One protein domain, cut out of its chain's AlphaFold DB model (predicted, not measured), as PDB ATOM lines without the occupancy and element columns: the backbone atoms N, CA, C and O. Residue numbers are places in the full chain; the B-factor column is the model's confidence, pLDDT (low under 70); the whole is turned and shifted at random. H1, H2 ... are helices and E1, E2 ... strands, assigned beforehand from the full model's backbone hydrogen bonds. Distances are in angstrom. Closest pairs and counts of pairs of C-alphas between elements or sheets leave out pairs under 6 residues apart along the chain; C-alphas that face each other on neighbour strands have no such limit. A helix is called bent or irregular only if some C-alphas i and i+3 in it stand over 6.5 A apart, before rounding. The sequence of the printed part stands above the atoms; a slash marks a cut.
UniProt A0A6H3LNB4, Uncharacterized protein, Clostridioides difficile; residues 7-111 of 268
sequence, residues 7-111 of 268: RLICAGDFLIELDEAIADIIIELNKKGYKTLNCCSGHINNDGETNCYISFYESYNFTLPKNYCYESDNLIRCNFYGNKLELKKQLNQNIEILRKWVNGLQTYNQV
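What this domain is: This is residues 7 to 111 of the 268 residues of an uncharacterized protein of Clostridioides difficile (UniProt A0A6H3LNB4). A twisted sheet of four antiparallel strands is covered on one face by two helices, H1 and H2, which lie side by side and run along the strands, making two layers; no named helix covers the other face. A separate small hairpin, E1 and E2, lies off the E3 edge of the sheet, and the short H3 lies beyond one end, close to the end of H1. The printed part has 105 residues with three named helices and six named strands, in the order E1 E2 H1 E3 E4 E5 E6 H2 H3; the sheet's order is E3 E4 E6 E5, and the class is mixed, helices and strands. The whole is compact, with a radius of gyration of the C-alphas of 13.8 A and spans of 41 by 30 by 23 A.

Where its parts are: E1, residues 7 to 11, begins at C-alpha 7 (-31.131, -43.476, 129.122), and E2 is residues 14 to 19, 16.4 A long. H1, residues 20 to 32, is 19.1 A long and irregular: C-alphas 21 and 24 are 7.7 A apart. E3 is residues 36 to 40, E4 residues 49 to 56, 23.4 A long, E5 residues 69 to 72, and E6 residues 75 to 81, 19.9 A long. H2, residues 84 to 104, is 30.2 A long and begins at C-alpha 84 (-50.289, -54.098, 120.768). H3, residues 108 to 111, ends at C-alpha 111 (-42.089, -16.002, 128.850).

How they stand to each other: In the hairpin E1 and E2, N 9 and O 16 are 2.9 A apart, within hydrogen-bond range. The closest C-alphas of E2 and E3 are those of Asp 19 and Cys 40, 6.3 A apart. In the sheet, N 37 and O 55 are 2.8 A apart across E3 and E4, N 52 and O 78 are 2.9 A apart across E4 and E6, and N 69 and O 77 are 3.0 A apart across E6 and E5. H1 is on the sheet over E3 and E4, at a height of 10.0 A. H2 is on the same face over E4 and E6, at a height of 9.8 A. H2 touches H1 with residues 95 to 103 alone, at a shallow tilt of 17 degrees, the same way; the closest C-alphas are those of Ile 25 and Arg 99, 6.1 A apart. H1 and H3 are close but not clearly touching, with the C-alphas of Lys 32 and Tyr 108 closest at 5.8 A. Of the O i to N i+4 pairs, 7 of 9 in H1 and 16 of 17 in H2 are within hydrogen-bond range; H3 is too short for such a pair.

The domain as a whole: The two C-alphas farthest apart are those of Asn 46 and Gln 110, 43.4 A. The printed part has no cut. The link from E4 to E5, residues 57 to 68, is long. The mean pLDDT of the printed part is 83.5; residues 10 to 15 and 107 to 111 are under 70.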
ATOM      1  N   ARG A   7     -32.258 -44.372 129.365       85.00
ATOM      2  CA  ARG A   7     -31.131 -43.476 129.122       85.00
ATOM      3  C   ARG A   7     -30.633 -42.936 130.449       85.00
ATOM      4  O   ARG A   7     -31.407 -42.338 131.191       85.00
ATOM      5  N   LEU A   8     -29.342 -43.091 130.713       80.69
ATOM      6  CA  LEU A   8     -28.687 -42.421 131.831       80.69
ATOM      7  C   LEU A   8     -28.272 -41.016 131.403       80.69
ATOM      8  O   LEU A   8     -27.627 -40.841 130.367       80.69
ATOM      9  N   ILE A   9     -28.643 -40.020 132.198       75.81
ATOM     10  CA  ILE A   9     -28.264 -38.625 131.988       75.81
ATOM     11  C   ILE A   9     -27.614 -38.058 133.249       75.81
ATOM     12  O   ILE A   9     -28.038 -38.357 134.364       75.81
ATOM     13  N   CYS A  10     -26.592 -37.220 133.076       64.94
ATOM     14  CA  CYS A  10     -26.006 -36.464 134.179       64.94
ATOM     15  C   CYS A  10     -26.830 -35.195 134.426       64.94
ATOM     16  O   CYS A  10     -27.009 -34.379 133.518       64.94
ATOM     17  N   ALA A  11     -27.302 -35.010 135.655       61.31
ATOM     18  CA  ALA A  11     -28.036 -33.836 136.108       61.31
ATOM     19  C   ALA A  11     -27.338 -33.249 137.346       61.31
ATOM     20  O   ALA A  11     -27.638 -33.612 138.482       61.31
ATOM     21  N   GLY A  12     -26.377 -32.348 137.116       62.69
ATOM     22  CA  GLY A  12     -25.468 -31.891 138.173       62.69
ATOM     23  C   GLY A  12     -24.580 -33.044 138.643       62.69
ATOM     24  O   GLY A  12     -23.961 -33.706 137.812       62.69
ATOM     25  N   ASP A  13     -24.577 -33.310 139.950       57.41
ATOM     26  CA  ASP A  13     -23.803 -34.396 140.572       57.41
ATOM     27  C   ASP A  13     -24.532 -35.756 140.564       57.41
ATOM     28  O   ASP A  13     -24.021 -36.745 141.087       57.41
ATOM     29  N   PHE A  14     -25.732 -35.827 139.976       58.06
ATOM     30  CA  PHE A  14     -26.568 -37.027 139.969       58.06
ATOM     31  C   PHE A  14     -26.632 -37.680 138.585       58.06
ATOM     32  O   PHE A  14     -26.695 -37.002 137.558       58.06
ATOM     33  N   LEU A  15     -26.687 -39.014 138.564       66.81
ATOM     34  CA  LEU A  15     -27.072 -39.804 137.394       66.81
ATOM     35  C   LEU A  15     -28.552 -40.163 137.510       66.81
ATOM     36  O   LEU A  15     -28.965 -40.775 138.492       66.81
ATOM     37  N   ILE A  16     -29.341 -39.775 136.511       77.31
ATOM     38  CA  ILE A  16     -30.784 -40.022 136.463       77.31
ATOM     39  C   ILE A  16     -31.090 -40.944 135.289       77.31
ATOM     40  O   ILE A  16     -30.567 -40.763 134.188       77.31
ATOM     41  N   GLU A  17     -31.955 -41.924 135.528       81.75
ATOM     42  CA  GLU A  17     -32.444 -42.850 134.516       81.75
ATOM     43  C   GLU A  17     -33.792 -42.371 133.963       81.75
ATOM     44  O   GLU A  17     -34.752 -42.185 134.710       81.75
ATOM     45  N   LEU A  18     -33.871 -42.169 132.647       86.00
ATOM     46  CA  LEU A  18     -35.080 -41.745 131.941       86.00
ATOM     47  C   LEU A  18     -35.489 -42.763 130.883       86.00
ATOM     48  O   LEU A  18     -34.652 -43.466 130.328       86.00
ATOM     49  N   ASP A  19     -36.764 -42.781 130.511       87.25
ATOM     50  CA  ASP A  19     -37.211 -43.507 129.321       87.25
ATOM     51  C   ASP A  19     -36.602 -42.905 128.052       87.25
ATOM     52  O   ASP A  19     -36.829 -41.736 127.733       87.25
ATOM     53  N   GLU A  20     -35.885 -43.723 127.278       87.50
ATOM     54  CA  GLU A  20     -35.179 -43.324 126.052       87.50
ATOM     55  C   GLU A  20     -36.103 -42.586 125.067       87.50
ATOM     56  O   GLU A  20     -35.696 -41.613 124.435       87.50
ATOM     57  N   ALA A  21     -37.365 -43.017 124.960       89.81
ATOM     58  CA  ALA A  21     -38.334 -42.457 124.019       89.81
ATOM     59  C   ALA A  21     -38.740 -41.002 124.325       89.81
ATOM     60  O   ALA A  21     -39.063 -40.264 123.393       89.81
ATOM     61  N   ILE A  22     -38.712 -40.583 125.597       92.56
ATOM     62  CA  ILE A  22     -39.035 -39.205 126.012       92.56
ATOM     63  C   ILE A  22     -37.834 -38.447 126.575       92.56
ATOM     64  O   ILE A  22     -37.971 -37.264 126.872       92.56
ATOM     65  N   ALA A  23     -36.658 -39.069 126.694       90.44
ATOM     66  CA  ALA A  23     -35.493 -38.460 127.331       90.44
ATOM     67  C   ALA A  23     -35.157 -37.077 126.747       90.44
ATOM     68  O   ALA A  23     -34.998 -36.122 127.501       90.44
ATOM     69  N   ASP A  24     -35.142 -36.930 125.419       90.31
ATOM     70  CA  ASP A  24     -34.872 -35.636 124.769       90.31
ATOM     71  C   ASP A  24     -35.944 -34.579 125.085       90.31
ATOM     72  O   ASP A  24     -35.619 -33.407 125.256       90.31
ATOM     73  N   ILE A  25     -37.209 -34.989 125.222       94.00
ATOM     74  CA  ILE A  25     -38.316 -34.101 125.610       94.00
ATOM     75  C   ILE A  25     -38.117 -33.618 127.050       94.00
ATOM     76  O   ILE A  25     -38.253 -32.429 127.325       94.00
ATOM     77  N   ILE A  26     -37.764 -34.525 127.965       92.31
ATOM     78  CA  ILE A  26     -37.522 -34.206 129.376       92.31
ATOM     79  C   ILE A  26     -36.301 -33.296 129.531       92.31
ATOM     80  O   ILE A  26     -36.348 -32.313 130.272       92.31
ATOM     81  N   ILE A  27     -35.214 -33.574 128.808       85.62
ATOM     82  CA  ILE A  27     -34.022 -32.717 128.792       85.62
ATOM     83  C   ILE A  27     -34.392 -31.316 128.297       85.62
ATOM     84  O   ILE A  27     -33.995 -30.325 128.912       85.62
ATOM     85  N   GLU A  28     -35.169 -31.220 127.220       88.88
ATOM     86  CA  GLU A  28     -35.571 -29.937 126.651       88.88
ATOM     87  C   GLU A  28     -36.507 -29.156 127.585       88.88
ATOM     88  O   GLU A  28     -36.287 -27.966 127.804       88.88
ATOM     89  N   LEU A  29     -37.476 -29.814 128.233       85.06
ATOM     90  CA  LEU A  29     -38.305 -29.204 129.282       85.06
ATOM     91  C   LEU A  29     -37.437 -28.604 130.398       85.06
ATOM     92  O   LEU A  29     -37.581 -27.428 130.741       85.06
ATOM     93  N   ASN A  30     -36.473 -29.377 130.905       79.81
ATOM     94  CA  ASN A  30     -35.584 -28.942 131.979       79.81
ATOM     95  C   ASN A  30     -34.660 -27.786 131.567       79.81
ATOM     96  O   ASN A  30     -34.414 -26.894 132.390       79.81
ATOM     97  N   LYS A  31     -34.167 -27.782 130.316       80.06
ATOM     98  CA  LYS A  31     -33.402 -26.671 129.717       80.06
ATOM     99  C   LYS A  31     -34.252 -25.412 129.584       80.06
ATOM    100  O   LYS A  31     -33.775 -24.318 129.874       80.06
ATOM    101  N   LYS A  32     -35.521 -25.571 129.202       78.00
ATOM    102  CA  LYS A  32     -36.500 -24.484 129.104       78.00
ATOM    103  C   LYS A  32     -36.972 -23.973 130.463       78.00
ATOM    104  O   LYS A  32     -37.601 -22.923 130.502       78.00
ATOM    105  N   GLY A  33     -36.619 -24.646 131.559       74.69
ATOM    106  CA  GLY A  33     -36.896 -24.214 132.931       74.69
ATOM    107  C   GLY A  33     -38.063 -24.936 133.604       74.69
ATOM    108  O   GLY A  33     -38.322 -24.668 134.769       74.69
ATOM    109  N   TYR A  34     -38.713 -25.875 132.917       81.62
ATOM    110  CA  TYR A  34     -39.784 -26.706 133.465       81.62
ATOM    111  C   TYR A  34     -39.173 -27.928 134.151       81.62
ATOM    112  O   TYR A  34     -38.799 -28.897 133.489       81.62
ATOM    113  N   LYS A  35     -38.997 -27.860 135.475       84.38
ATOM    114  CA  LYS A  35     -38.291 -28.898 136.230       84.38
ATOM    115  C   LYS A  35     -39.165 -30.130 136.425       84.38
ATOM    116  O   LYS A  35     -40.233 -30.056 137.029       84.38
ATOM    117  N   THR A  36     -38.699 -31.266 135.921       85.94
ATOM    118  CA  THR A  36     -39.413 -32.550 135.986       85.94
ATOM    119  C   THR A  36     -38.942 -33.382 137.172       85.94
ATOM    120  O   THR A  36     -37.749 -33.392 137.464       85.94
ATOM    121  N   LEU A  37     -39.856 -34.117 137.801       81.50
ATOM    122  CA  LEU A  37     -39.574 -35.048 138.889       81.50
ATOM    123  C   LEU A  37     -39.431 -36.482 138.354       81.50
ATOM    124  O   LEU A  37     -38.330 -37.012 138.323       81.50
ATOM    125  N   ASN A  38     -40.527 -37.066 137.859       83.31
ATOM    126  CA  ASN A  38     -40.584 -38.430 137.321       83.31
ATOM    127  C   ASN A  38     -41.340 -38.448 135.986       83.31
ATOM    128  O   ASN A  38     -42.212 -37.609 135.753       83.31
ATOM    129  N   CYS A  39     -41.063 -39.416 135.114       90.50
ATOM    130  CA  CYS A  39     -41.761 -39.549 133.835       90.50
ATOM    131  C   CYS A  39     -41.825 -41.001 133.347       90.50
ATOM    132  O   CYS A  39     -40.964 -41.810 133.683       90.50
ATOM    133  N   CYS A  40     -42.803 -41.296 132.492       91.19
ATOM    134  CA  CYS A  40     -42.931 -42.566 131.782       91.19
ATOM    135  C   CYS A  40     -43.409 -42.306 130.352       91.19
ATOM    136  O   CYS A  40     -44.352 -41.543 130.140       91.19
ATOM    137  N   SER A  41     -42.773 -42.939 129.371       89.75
ATOM    138  CA  SER A  41     -43.095 -42.828 127.943       89.75
ATOM    139  C   SER A  41     -44.261 -43.715 127.505       89.75
ATOM    140  O   SER A  41     -44.799 -43.512 126.415       89.75
ATOM    141  N   GLY A  42     -44.666 -44.650 128.366       87.88
ATOM    142  CA  GLY A  42     -45.667 -45.674 128.100       87.88
ATOM    143  C   GLY A  42     -45.030 -47.003 127.713       87.88
ATOM    144  O   GLY A  42     -44.379 -47.119 126.676       87.88
ATOM    145  N   HIS A  43     -45.265 -48.020 128.542       83.75
ATOM    146  CA  HIS A  43     -44.846 -49.400 128.302       83.75
ATOM    147  C   HIS A  43     -46.050 -50.234 127.868       83.75
ATOM    148  O   HIS A  43     -47.118 -50.154 128.478       83.75
ATOM    149  N   ILE A  44     -45.908 -50.997 126.783       82.75
ATOM    150  CA  ILE A  44     -47.006 -51.824 126.275       82.75
ATOM    151  C   ILE A  44     -47.045 -53.125 127.074       82.75
ATOM    152  O   ILE A  44     -46.205 -54.003 126.872       82.75
ATOM    153  N   ASN A  45     -48.058 -53.251 127.926       75.94
ATOM    154  CA  ASN A  45     -48.326 -54.461 128.695       75.94
ATOM    155  C   ASN A  45     -49.355 -55.345 127.967       75.94
ATOM    156  O   ASN A  45     -49.941 -54.946 126.957       75.94
ATOM    157  N   ASN A  46     -49.581 -56.562 128.467       73.62
ATOM    158  CA  ASN A  46     -50.528 -57.505 127.855       73.62
ATOM    159  C   ASN A  46     -52.006 -57.114 128.064       73.62
ATOM    160  O   ASN A  46     -52.873 -57.690 127.413       73.62
ATOM    161  N   ASP A  47     -52.279 -56.118 128.907       77.25
ATOM    162  CA  ASP A  47     -53.628 -55.754 129.365       77.25
ATOM    163  C   ASP A  47     -54.359 -54.777 128.422       77.25
ATOM    164  O   ASP A  47     -55.494 -54.389 128.675       77.25
ATOM    165  N   GLY A  48     -53.721 -54.365 127.318       80.44
ATOM    166  CA  GLY A  48     -54.335 -53.484 126.313       80.44
ATOM    167  C   GLY A  48     -54.470 -52.013 126.728       80.44
ATOM    168  O   GLY A  48     -55.044 -51.222 125.980       80.44
ATOM    169  N   GLU A  49     -53.908 -51.632 127.875       88.25
ATOM    170  CA  GLU A  49     -53.836 -50.258 128.379       88.25
ATOM    171  C   GLU A  49     -52.382 -49.854 128.649       88.25
ATOM    172  O   GLU A  49     -51.552 -50.646 129.102       88.25
ATOM    173  N   THR A  50     -52.059 -48.595 128.365       91.75
ATOM    174  CA  THR A  50     -50.799 -47.970 128.770       91.75
ATOM    175  C   THR A  50     -50.998 -46.472 128.954       91.75
ATOM    176  O   THR A  50     -51.990 -45.903 128.500       91.75
ATOM    177  N   ASN A  51     -50.061 -45.802 129.612       91.31
ATOM    178  CA  ASN A  51     -50.117 -44.360 129.794       91.31
ATOM    179  C   ASN A  51     -48.732 -43.731 129.710       91.31
ATOM    180  O   ASN A  51     -47.727 -44.341 130.061       91.31
ATOM    181  N   CYS A  52     -48.704 -42.490 129.243       94.50
ATOM    182  CA  CYS A  52     -47.527 -41.641 129.290       94.50
ATOM    183  C   CYS A  52     -47.793 -40.523 130.290       94.50
ATOM    184  O   CYS A  52     -48.841 -39.875 130.221       94.50
ATOM    185  N   TYR A  53     -46.849 -40.281 131.196       94.56
ATOM    186  CA  TYR A  53     -46.967 -39.207 132.171       94.56
ATOM    187  C   TYR A  53     -45.657 -38.454 132.368       94.56
ATOM    188  O   TYR A  53     -44.563 -38.996 132.188       94.56
ATOM    189  N   ILE A  54     -45.786 -37.194 132.772       95.06
ATOM    190  CA  ILE A  54     -44.677 -36.348 133.205       95.06
ATOM    191  C   ILE A  54     -45.124 -35.647 134.487       95.06
ATOM    192  O   ILE A  54     -46.145 -34.962 134.504       95.06
ATOM    193  N   SER A  55     -44.361 -35.838 135.557       90.38
ATOM    194  CA  SER A  55     -44.518 -35.140 136.826       90.38
ATOM    195  C   SER A  55     -43.471 -34.037 136.943       90.38
ATOM    196  O   SER A  55     -42.323 -34.205 136.523       90.38
ATOM    197  N   PHE A  56     -43.865 -32.911 137.519       87.25
ATOM    198  CA  PHE A  56     -43.073 -31.701 137.682       87.25
ATOM    199  C   PHE A  56     -42.820 -31.408 139.162       87.25
ATOM    200  O   PHE A  56     -43.599 -31.799 140.033       87.25
ATOM    201  N   TYR A  57     -41.724 -30.704 139.453       78.31
ATOM    202  CA  TYR A  57     -41.394 -30.272 140.819       78.31
ATOM    203  C   TYR A  57     -42.412 -29.278 141.391       78.31
ATOM    204  O   TYR A  57     -42.642 -29.253 142.596       78.31
ATOM    205  N   GLU A  58     -43.017 -28.465 140.530       76.94
ATOM    206  CA  GLU A  58     -44.037 -27.475 140.868       76.94
ATOM    207  C   GLU A  58     -45.095 -27.433 139.756       76.94
ATOM    208  O   GLU A  58     -44.918 -28.032 138.691       76.94
ATOM    209  N   SER A  59     -46.203 -26.736 139.998       77.94
ATOM    210  CA  SER A  59     -47.207 -26.515 138.958       77.94
ATOM    211  C   SER A  59     -46.704 -25.477 137.953       77.94
ATOM    212  O   SER A  59     -46.233 -24.403 138.332       77.94
ATOM    213  N   TYR A  60     -46.819 -25.784 136.662       78.81
ATOM    214  CA  TYR A  60     -46.437 -24.885 135.580       78.81
ATOM    215  C   TYR A  60     -47.655 -24.557 134.723       78.81
ATOM    216  O   TYR A  60     -48.419 -25.442 134.348       78.81
ATOM    217  N   ASN A  61     -47.809 -23.283 134.365       73.81
ATOM    218  CA  ASN A  61     -48.899 -22.847 133.500       73.81
ATOM    219  C   ASN A  61     -48.456 -22.864 132.027       73.81
ATOM    220  O   ASN A  61     -47.885 -21.897 131.522       73.81
ATOM    221  N   PHE A  62     -48.686 -23.984 131.346       81.00
ATOM    222  CA  PHE A  62     -48.539 -24.119 129.897       81.00
ATOM    223  C   PHE A  62     -49.784 -24.773 129.297       81.00
ATOM    224  O   PHE A  62     -50.505 -25.520 129.959       81.00
ATOM    225  N   THR A  63     -50.031 -24.528 128.011       85.38
ATOM    226  CA  THR A  63     -51.043 -25.286 127.273       85.38
ATOM    227  C   THR A  63     -50.617 -26.747 127.208       85.38
ATOM    228  O   THR A  63     -49.491 -27.038 126.798       85.38
ATOM    229  N   LEU A  64     -51.497 -27.661 127.619       89.69
ATOM    230  CA  LEU A  64     -51.204 -29.091 127.614       89.69
ATOM    231  C   LEU A  64     -51.021 -29.632 126.185       89.69
ATOM    232  O   LEU A  64     -51.678 -29.156 125.251       89.69
ATOM    233  N   PRO A  65     -50.167 -30.655 126.000       92.50
ATOM    234  CA  PRO A  65     -50.122 -31.392 124.750       92.50
ATOM    235  C   PRO A  65     -51.474 -32.062 124.482       92.50
ATOM    236  O   PRO A  65     -52.234 -32.389 125.393       92.50
ATOM    237  N   LYS A  66     -51.788 -32.273 123.204       89.44
ATOM    238  CA  LYS A  66     -53.065 -32.865 122.793       89.44
ATOM    239  C   LYS A  66     -53.310 -34.199 123.521       89.44
ATOM    240  O   LYS A  66     -52.427 -35.049 123.521       89.44
ATOM    241  N   ASN A  67     -54.521 -34.376 124.057       90.31
ATOM    242  CA  ASN A  67     -54.996 -35.551 124.810       90.31
ATOM    243  C   ASN A  67     -54.387 -35.747 126.210       90.31
ATOM    244  O   ASN A  67     -54.731 -36.722 126.875       90.31
ATOM    245  N   TYR A  68     -53.525 -34.839 126.673       94.25
ATOM    246  CA  TYR A  68     -53.076 -34.852 128.061       94.25
ATOM    247  C   TYR A  68     -54.070 -34.139 128.963       94.25
ATOM    248  O   TYR A  68     -54.616 -33.093 128.607       94.25
ATOM    249  N   CYS A  69     -54.225 -34.684 130.161       90.50
ATOM    250  CA  CYS A  69     -54.970 -34.087 131.257       90.50
ATOM    251  C   CYS A  69     -54.071 -33.983 132.488       90.50
ATOM    252  O   CYS A  69     -53.103 -34.735 132.625       90.50
ATOM    253  N   TYR A  70     -54.419 -33.076 133.397       89.00
ATOM    254  CA  TYR A  70     -53.864 -33.097 134.745       89.00
ATOM    255  C   TYR A  70     -54.489 -34.251 135.529       89.00
ATOM    256  O   TYR A  70     -55.710 -34.367 135.593       89.00
ATOM    257  N   GLU A  71     -53.651 -35.100 136.110       84.00
ATOM    258  CA  GLU A  71     -54.073 -36.052 137.149       84.00
ATOM    259  C   GLU A  71     -53.922 -35.419 138.540       84.00
ATOM    260  O   GLU A  71     -54.718 -35.677 139.437       84.00
ATOM    261  N   SER A  72     -52.925 -34.541 138.691       82.44
ATOM    262  CA  SER A  72     -52.718 -33.633 139.822       82.44
ATOM    263  C   SER A  72     -52.112 -32.313 139.325       82.44
ATOM    264  O   SER A  72     -51.683 -32.224 138.171       82.44
ATOM    265  N   ASP A  73     -52.020 -31.299 140.191       75.38
ATOM    266  CA  ASP A  73     -51.541 -29.941 139.857       75.38
ATOM    267  C   ASP A  73     -50.159 -29.882 139.179       75.38
ATOM    268  O   ASP A  73     -49.811 -28.896 138.526       75.38
ATOM    269  N   ASN A  74     -49.352 -30.928 139.344       87.12
ATOM    270  CA  ASN A  74     -47.991 -31.049 138.836       87.12
ATOM    271  C   ASN A  74     -47.761 -32.341 138.039       87.12
ATOM    272  O   ASN A  74     -46.611 -32.717 137.821       87.12
ATOM    273  N   LEU A  75     -48.810 -33.053 137.621       90.75
ATOM    274  CA  LEU A  75     -48.673 -34.288 136.853       90.75
ATOM    275  C   LEU A  75     -49.632 -34.293 135.672       90.75
ATOM    276  O   LEU A  75     -50.849 -34.218 135.837       90.75
ATOM    277  N   ILE A  76     -49.063 -34.435 134.475       93.50
ATOM    278  CA  ILE A  76     -49.824 -34.593 133.238       93.50
ATOM    279  C   ILE A  76     -49.776 -36.048 132.786       93.50
ATOM    280  O   ILE A  76     -48.712 -36.671 132.812       93.50
ATOM    281  N   ARG A  77     -50.914 -36.576 132.341       95.00
ATOM    282  CA  ARG A  77     -51.047 -37.954 131.864       95.00
ATOM    283  C   ARG A  77     -51.884 -38.020 130.593       95.00
ATOM    284  O   ARG A  77     -52.857 -37.287 130.440       95.00
ATOM    285  N   CYS A  78     -51.516 -38.939 129.708       94.69
ATOM    286  CA  CYS A  78     -52.332 -39.388 128.588       94.69
ATOM    287  C   CYS A  78     -52.445 -40.915 128.643       94.69
ATOM    288  O   CYS A  78     -51.425 -41.607 128.682       94.69
ATOM    289  N   ASN A  79     -53.675 -41.427 128.637       93.88
ATOM    290  CA  ASN A  79     -53.967 -42.861 128.621       93.88
ATOM    291  C   ASN A  79     -54.220 -43.332 127.184       93.88
ATOM    292  O   ASN A  79     -54.799 -42.604 126.376       93.88
ATOM    293  N   PHE A  80     -53.797 -44.554 126.875       92.69
ATOM    294  CA  PHE A  80     -53.941 -45.193 125.572       92.69
ATOM    295  C   PHE A  80     -54.531 -46.586 125.745       92.69
ATOM    296  O   PHE A  80     -54.138 -47.332 126.642       92.69
ATOM    297  N   TYR A  81     -55.420 -46.946 124.826       92.62
ATOM    298  CA  TYR A  81     -56.126 -48.222 124.825       92.62
ATOM    299  C   TYR A  81     -56.043 -48.854 123.437       92.62
ATOM    300  O   TYR A  81     -56.044 -48.142 122.426       92.62
ATOM    301  N   GLY A  82     -55.972 -50.181 123.380       90.38
ATOM    302  CA  GLY A  82     -56.044 -50.936 122.130       90.38
ATOM    303  C   GLY A  82     -55.143 -52.163 122.111       90.38
ATOM    304  O   GLY A  82     -54.505 -52.527 123.097       90.38
ATOM    305  N   ASN A  83     -55.068 -52.812 120.952       90.25
ATOM    306  CA  ASN A  83     -54.148 -53.934 120.782       90.25
ATOM    307  C   ASN A  83     -52.685 -53.458 120.672       90.25
ATOM    308  O   ASN A  83     -52.387 -52.285 120.446       90.25
ATOM    309  N   LYS A  84     -51.734 -54.392 120.784       87.25
ATOM    310  CA  LYS A  84     -50.289 -54.098 120.768       87.25
ATOM    311  C   LYS A  84     -49.833 -53.269 119.555       87.25
ATOM    312  O   LYS A  84     -48.941 -52.429 119.688       87.25
ATOM    313  N   LEU A  85     -50.419 -53.498 118.375       88.19
ATOM    314  CA  LEU A  85     -50.078 -52.763 117.154       88.19
ATOM    315  C   LEU A  85     -50.602 -51.318 117.214       88.19
ATOM    316  O   LEU A  85     -49.871 -50.379 116.888       88.19
ATOM    317  N   GLU A  86     -51.842 -51.140 117.671       90.69
ATOM    318  CA  GLU A  86     -52.484 -49.836 117.867       90.69
ATOM    319  C   GLU A  86     -51.772 -49.009 118.931       90.69
ATOM    320  O   GLU A  86     -51.437 -47.855 118.669       90.69
ATOM    321  N   LEU A  87     -51.470 -49.598 120.092       90.31
ATOM    322  CA  LEU A  87     -50.747 -48.930 121.175       90.31
ATOM    323  C   LEU A  87     -49.370 -48.459 120.708       90.31
ATOM    324  O   LEU A  87     -49.003 -47.305 120.915       90.31
ATOM    325  N   LYS A  88     -48.631 -49.297 119.971       89.44
ATOM    326  CA  LYS A  88     -47.335 -48.902 119.401       89.44
ATOM    327  C   LYS A  88     -47.466 -47.719 118.438       89.44
ATOM    328  O   LYS A  88     -46.600 -46.845 118.417       89.44
ATOM    329  N   LYS A  89     -48.526 -47.673 117.626       91.31
ATOM    330  CA  LYS A  89     -48.789 -46.547 116.718       91.31
ATOM    331  C   LYS A  89     -49.135 -45.275 117.497       91.31
ATOM    332  O   LYS A  89     -48.564 -44.228 117.199       91.31
ATOM    333  N   GLN A  90     -50.003 -45.380 118.501       92.75
ATOM    334  CA  GLN A  90     -50.416 -44.266 119.355       92.75
ATOM    335  C   GLN A  90     -49.233 -43.680 120.135       92.75
ATOM    336  O   GLN A  90     -49.017 -42.474 120.079       92.75
ATOM    337  N   LEU A  91     -48.400 -44.518 120.759       91.88
ATOM    338  CA  LEU A  91     -47.210 -44.072 121.488       91.88
ATOM    339  C   LEU A  91     -46.203 -43.361 120.573       91.88
ATOM    340  O   LEU A  91     -45.692 -42.302 120.923       91.88
ATOM    341  N   ASN A  92     -45.955 -43.875 119.362       91.06
ATOM    342  CA  ASN A  92     -45.082 -43.188 118.399       91.06
ATOM    343  C   ASN A  92     -45.631 -41.810 117.999       91.06
ATOM    344  O   ASN A  92     -44.874 -40.845 117.927       91.06
ATOM    345  N   GLN A  93     -46.941 -41.706 117.754       92.56
ATOM    346  CA  GLN A  93     -47.590 -40.426 117.460       92.56
ATOM    347  C   GLN A  93     -47.529 -39.474 118.658       92.56
ATOM    348  O   GLN A  93     -47.325 -38.275 118.481       92.56
ATOM    349  N   ASN A  94     -47.657 -40.011 119.870       94.06
ATOM    350  CA  ASN A  94     -47.596 -39.249 121.103       94.06
ATOM    351  C   ASN A  94     -46.234 -38.576 121.311       94.06
ATOM    352  O   ASN A  94     -46.182 -37.404 121.671       94.06
ATOM    353  N   ILE A  95     -45.130 -39.265 121.011       93.69
ATOM    354  CA  ILE A  95     -43.796 -38.651 121.084       93.69
ATOM    355  C   ILE A  95     -43.682 -37.452 120.139       93.69
ATOM    356  O   ILE A  95     -43.126 -36.426 120.520       93.69
ATOM    357  N   GLU A  96     -44.244 -37.530 118.933       93.06
ATOM    358  CA  GLU A  96     -44.248 -36.395 118.004       93.06
ATOM    359  C   GLU A  96     -45.121 -35.234 118.502       93.06
ATOM    360  O   GLU A  96     -44.758 -34.070 118.326       93.06
ATOM    361  N   ILE A  97     -46.241 -35.529 119.171       93.12
ATOM    362  CA  ILE A  97     -47.067 -34.517 119.846       93.12
ATOM    363  C   ILE A  97     -46.254 -33.828 120.946       93.12
ATOM    364  O   ILE A  97     -46.181 -32.600 120.961       93.12
ATOM    365  N   LEU A  98     -45.601 -34.598 121.818       94.38
ATOM    366  CA  LEU A  98     -44.772 -34.076 122.904       94.38
ATOM    367  C   LEU A  98     -43.562 -33.282 122.395       94.38
ATOM    368  O   LEU A  98     -43.257 -32.227 122.945       94.38
ATOM    369  N   ARG A  99     -42.897 -33.737 121.326       92.81
ATOM    370  CA  ARG A  99     -41.785 -33.016 120.684       92.81
ATOM    371  C   ARG A  99     -42.232 -31.675 120.125       92.81
ATOM    372  O   ARG A  99     -41.597 -30.657 120.378       92.81
ATOM    373  N   LYS A 100     -43.332 -31.655 119.369       91.19
ATOM    374  CA  LYS A 100     -43.889 -30.403 118.834       91.19
ATOM    375  C   LYS A 100     -44.303 -29.462 119.955       91.19
ATOM    376  O   LYS A 100     -44.020 -28.271 119.876       91.19
ATOM    377  N   TRP A 101     -44.926 -30.010 120.991       93.38
ATOM    378  CA  TRP A 101     -45.324 -29.266 122.173       93.38
ATOM    379  C   TRP A 101     -44.118 -28.627 122.867       93.38
ATOM    380  O   TRP A 101     -44.060 -27.403 122.926       93.38
ATOM    381  N   VAL A 102     -43.110 -29.402 123.286       90.94
ATOM    382  CA  VAL A 102     -41.938 -28.859 123.997       90.94
ATOM    383  C   VAL A 102     -41.150 -27.864 123.145       90.94
ATOM    384  O   VAL A 102     -40.683 -26.846 123.653       90.94
ATOM    385  N   ASN A 103     -41.050 -28.094 121.833       85.38
ATOM    386  CA  ASN A 103     -40.390 -27.161 120.923       85.38
ATOM    387  C   ASN A 103     -41.161 -25.843 120.805       85.38
ATOM    388  O   ASN A 103     -40.536 -24.784 120.787       85.38
ATOM    389  N   GLY A 104     -42.495 -25.909 120.782       82.88
ATOM    390  CA  GLY A 104     -43.383 -24.747 120.751       82.88
ATOM    391  C   GLY A 104     -43.487 -23.993 122.080       82.88
ATOM    392  O   GLY A 104     -43.932 -22.846 122.079       82.88
ATOM    393  N   LEU A 105     -43.058 -24.584 123.201       80.00
ATOM    394  CA  LEU A 105     -42.958 -23.863 124.471       80.00
ATOM    395  C   LEU A 105     -41.871 -22.787 124.371       80.00
ATOM    396  O   LEU A 105     -40.701 -23.087 124.114       80.00
ATOM    397  N   GLN A 106     -42.229 -21.532 124.623       70.31
ATOM    398  CA  GLN A 106     -41.239 -20.496 124.916       70.31
ATOM    399  C   GLN A 106     -40.417 -20.928 126.144       70.31
ATOM    400  O   GLN A 106     -40.930 -21.615 127.029       70.31
ATOM    401  N   THR A 107     -39.128 -20.570 126.216       56.75
ATOM    402  CA  THR A 107     -38.373 -20.846 127.452       56.75
ATOM    403  C   THR A 107     -39.050 -20.106 128.606       56.75
ATOM    404  O   THR A 107     -39.479 -18.966 128.435       56.75
ATOM    405  N   TYR A 108     -39.133 -20.712 129.790       40.75
ATOM    406  CA  TYR A 108     -39.726 -20.085 130.974       40.75
ATOM    407  C   TYR A 108     -39.125 -18.690 131.220       40.75
ATOM    408  O   TYR A 108     -39.838 -17.731 131.496       40.75
ATOM    409  N   ASN A 109     -37.819 -18.531 130.983       39.81
ATOM    410  CA  ASN A 109     -37.133 -17.242 131.070       39.81
ATOM    411  C   ASN A 109     -37.532 -16.231 129.976       39.81
ATOM    412  O   ASN A 109     -37.530 -15.037 130.260       39.81
ATOM    413  N   GLN A 110     -37.881 -16.663 128.759       42.91
ATOM    414  CA  GLN A 110     -38.406 -15.788 127.698       42.91
ATOM    415  C   GLN A 110     -39.865 -15.406 127.943       42.91
ATOM    416  O   GLN A 110     -40.187 -14.237 127.782       42.91
ATOM    417  N   VAL A 111     -40.714 -16.325 128.417       41.88
ATOM    418  CA  VAL A 111     -42.089 -16.002 128.850       41.88
ATOM    419  C   VAL A 111     -42.038 -14.934 129.946       41.88
ATOM    420  O   VAL A 111     -42.696 -13.900 129.865       41.88
TER     421      VAL A 111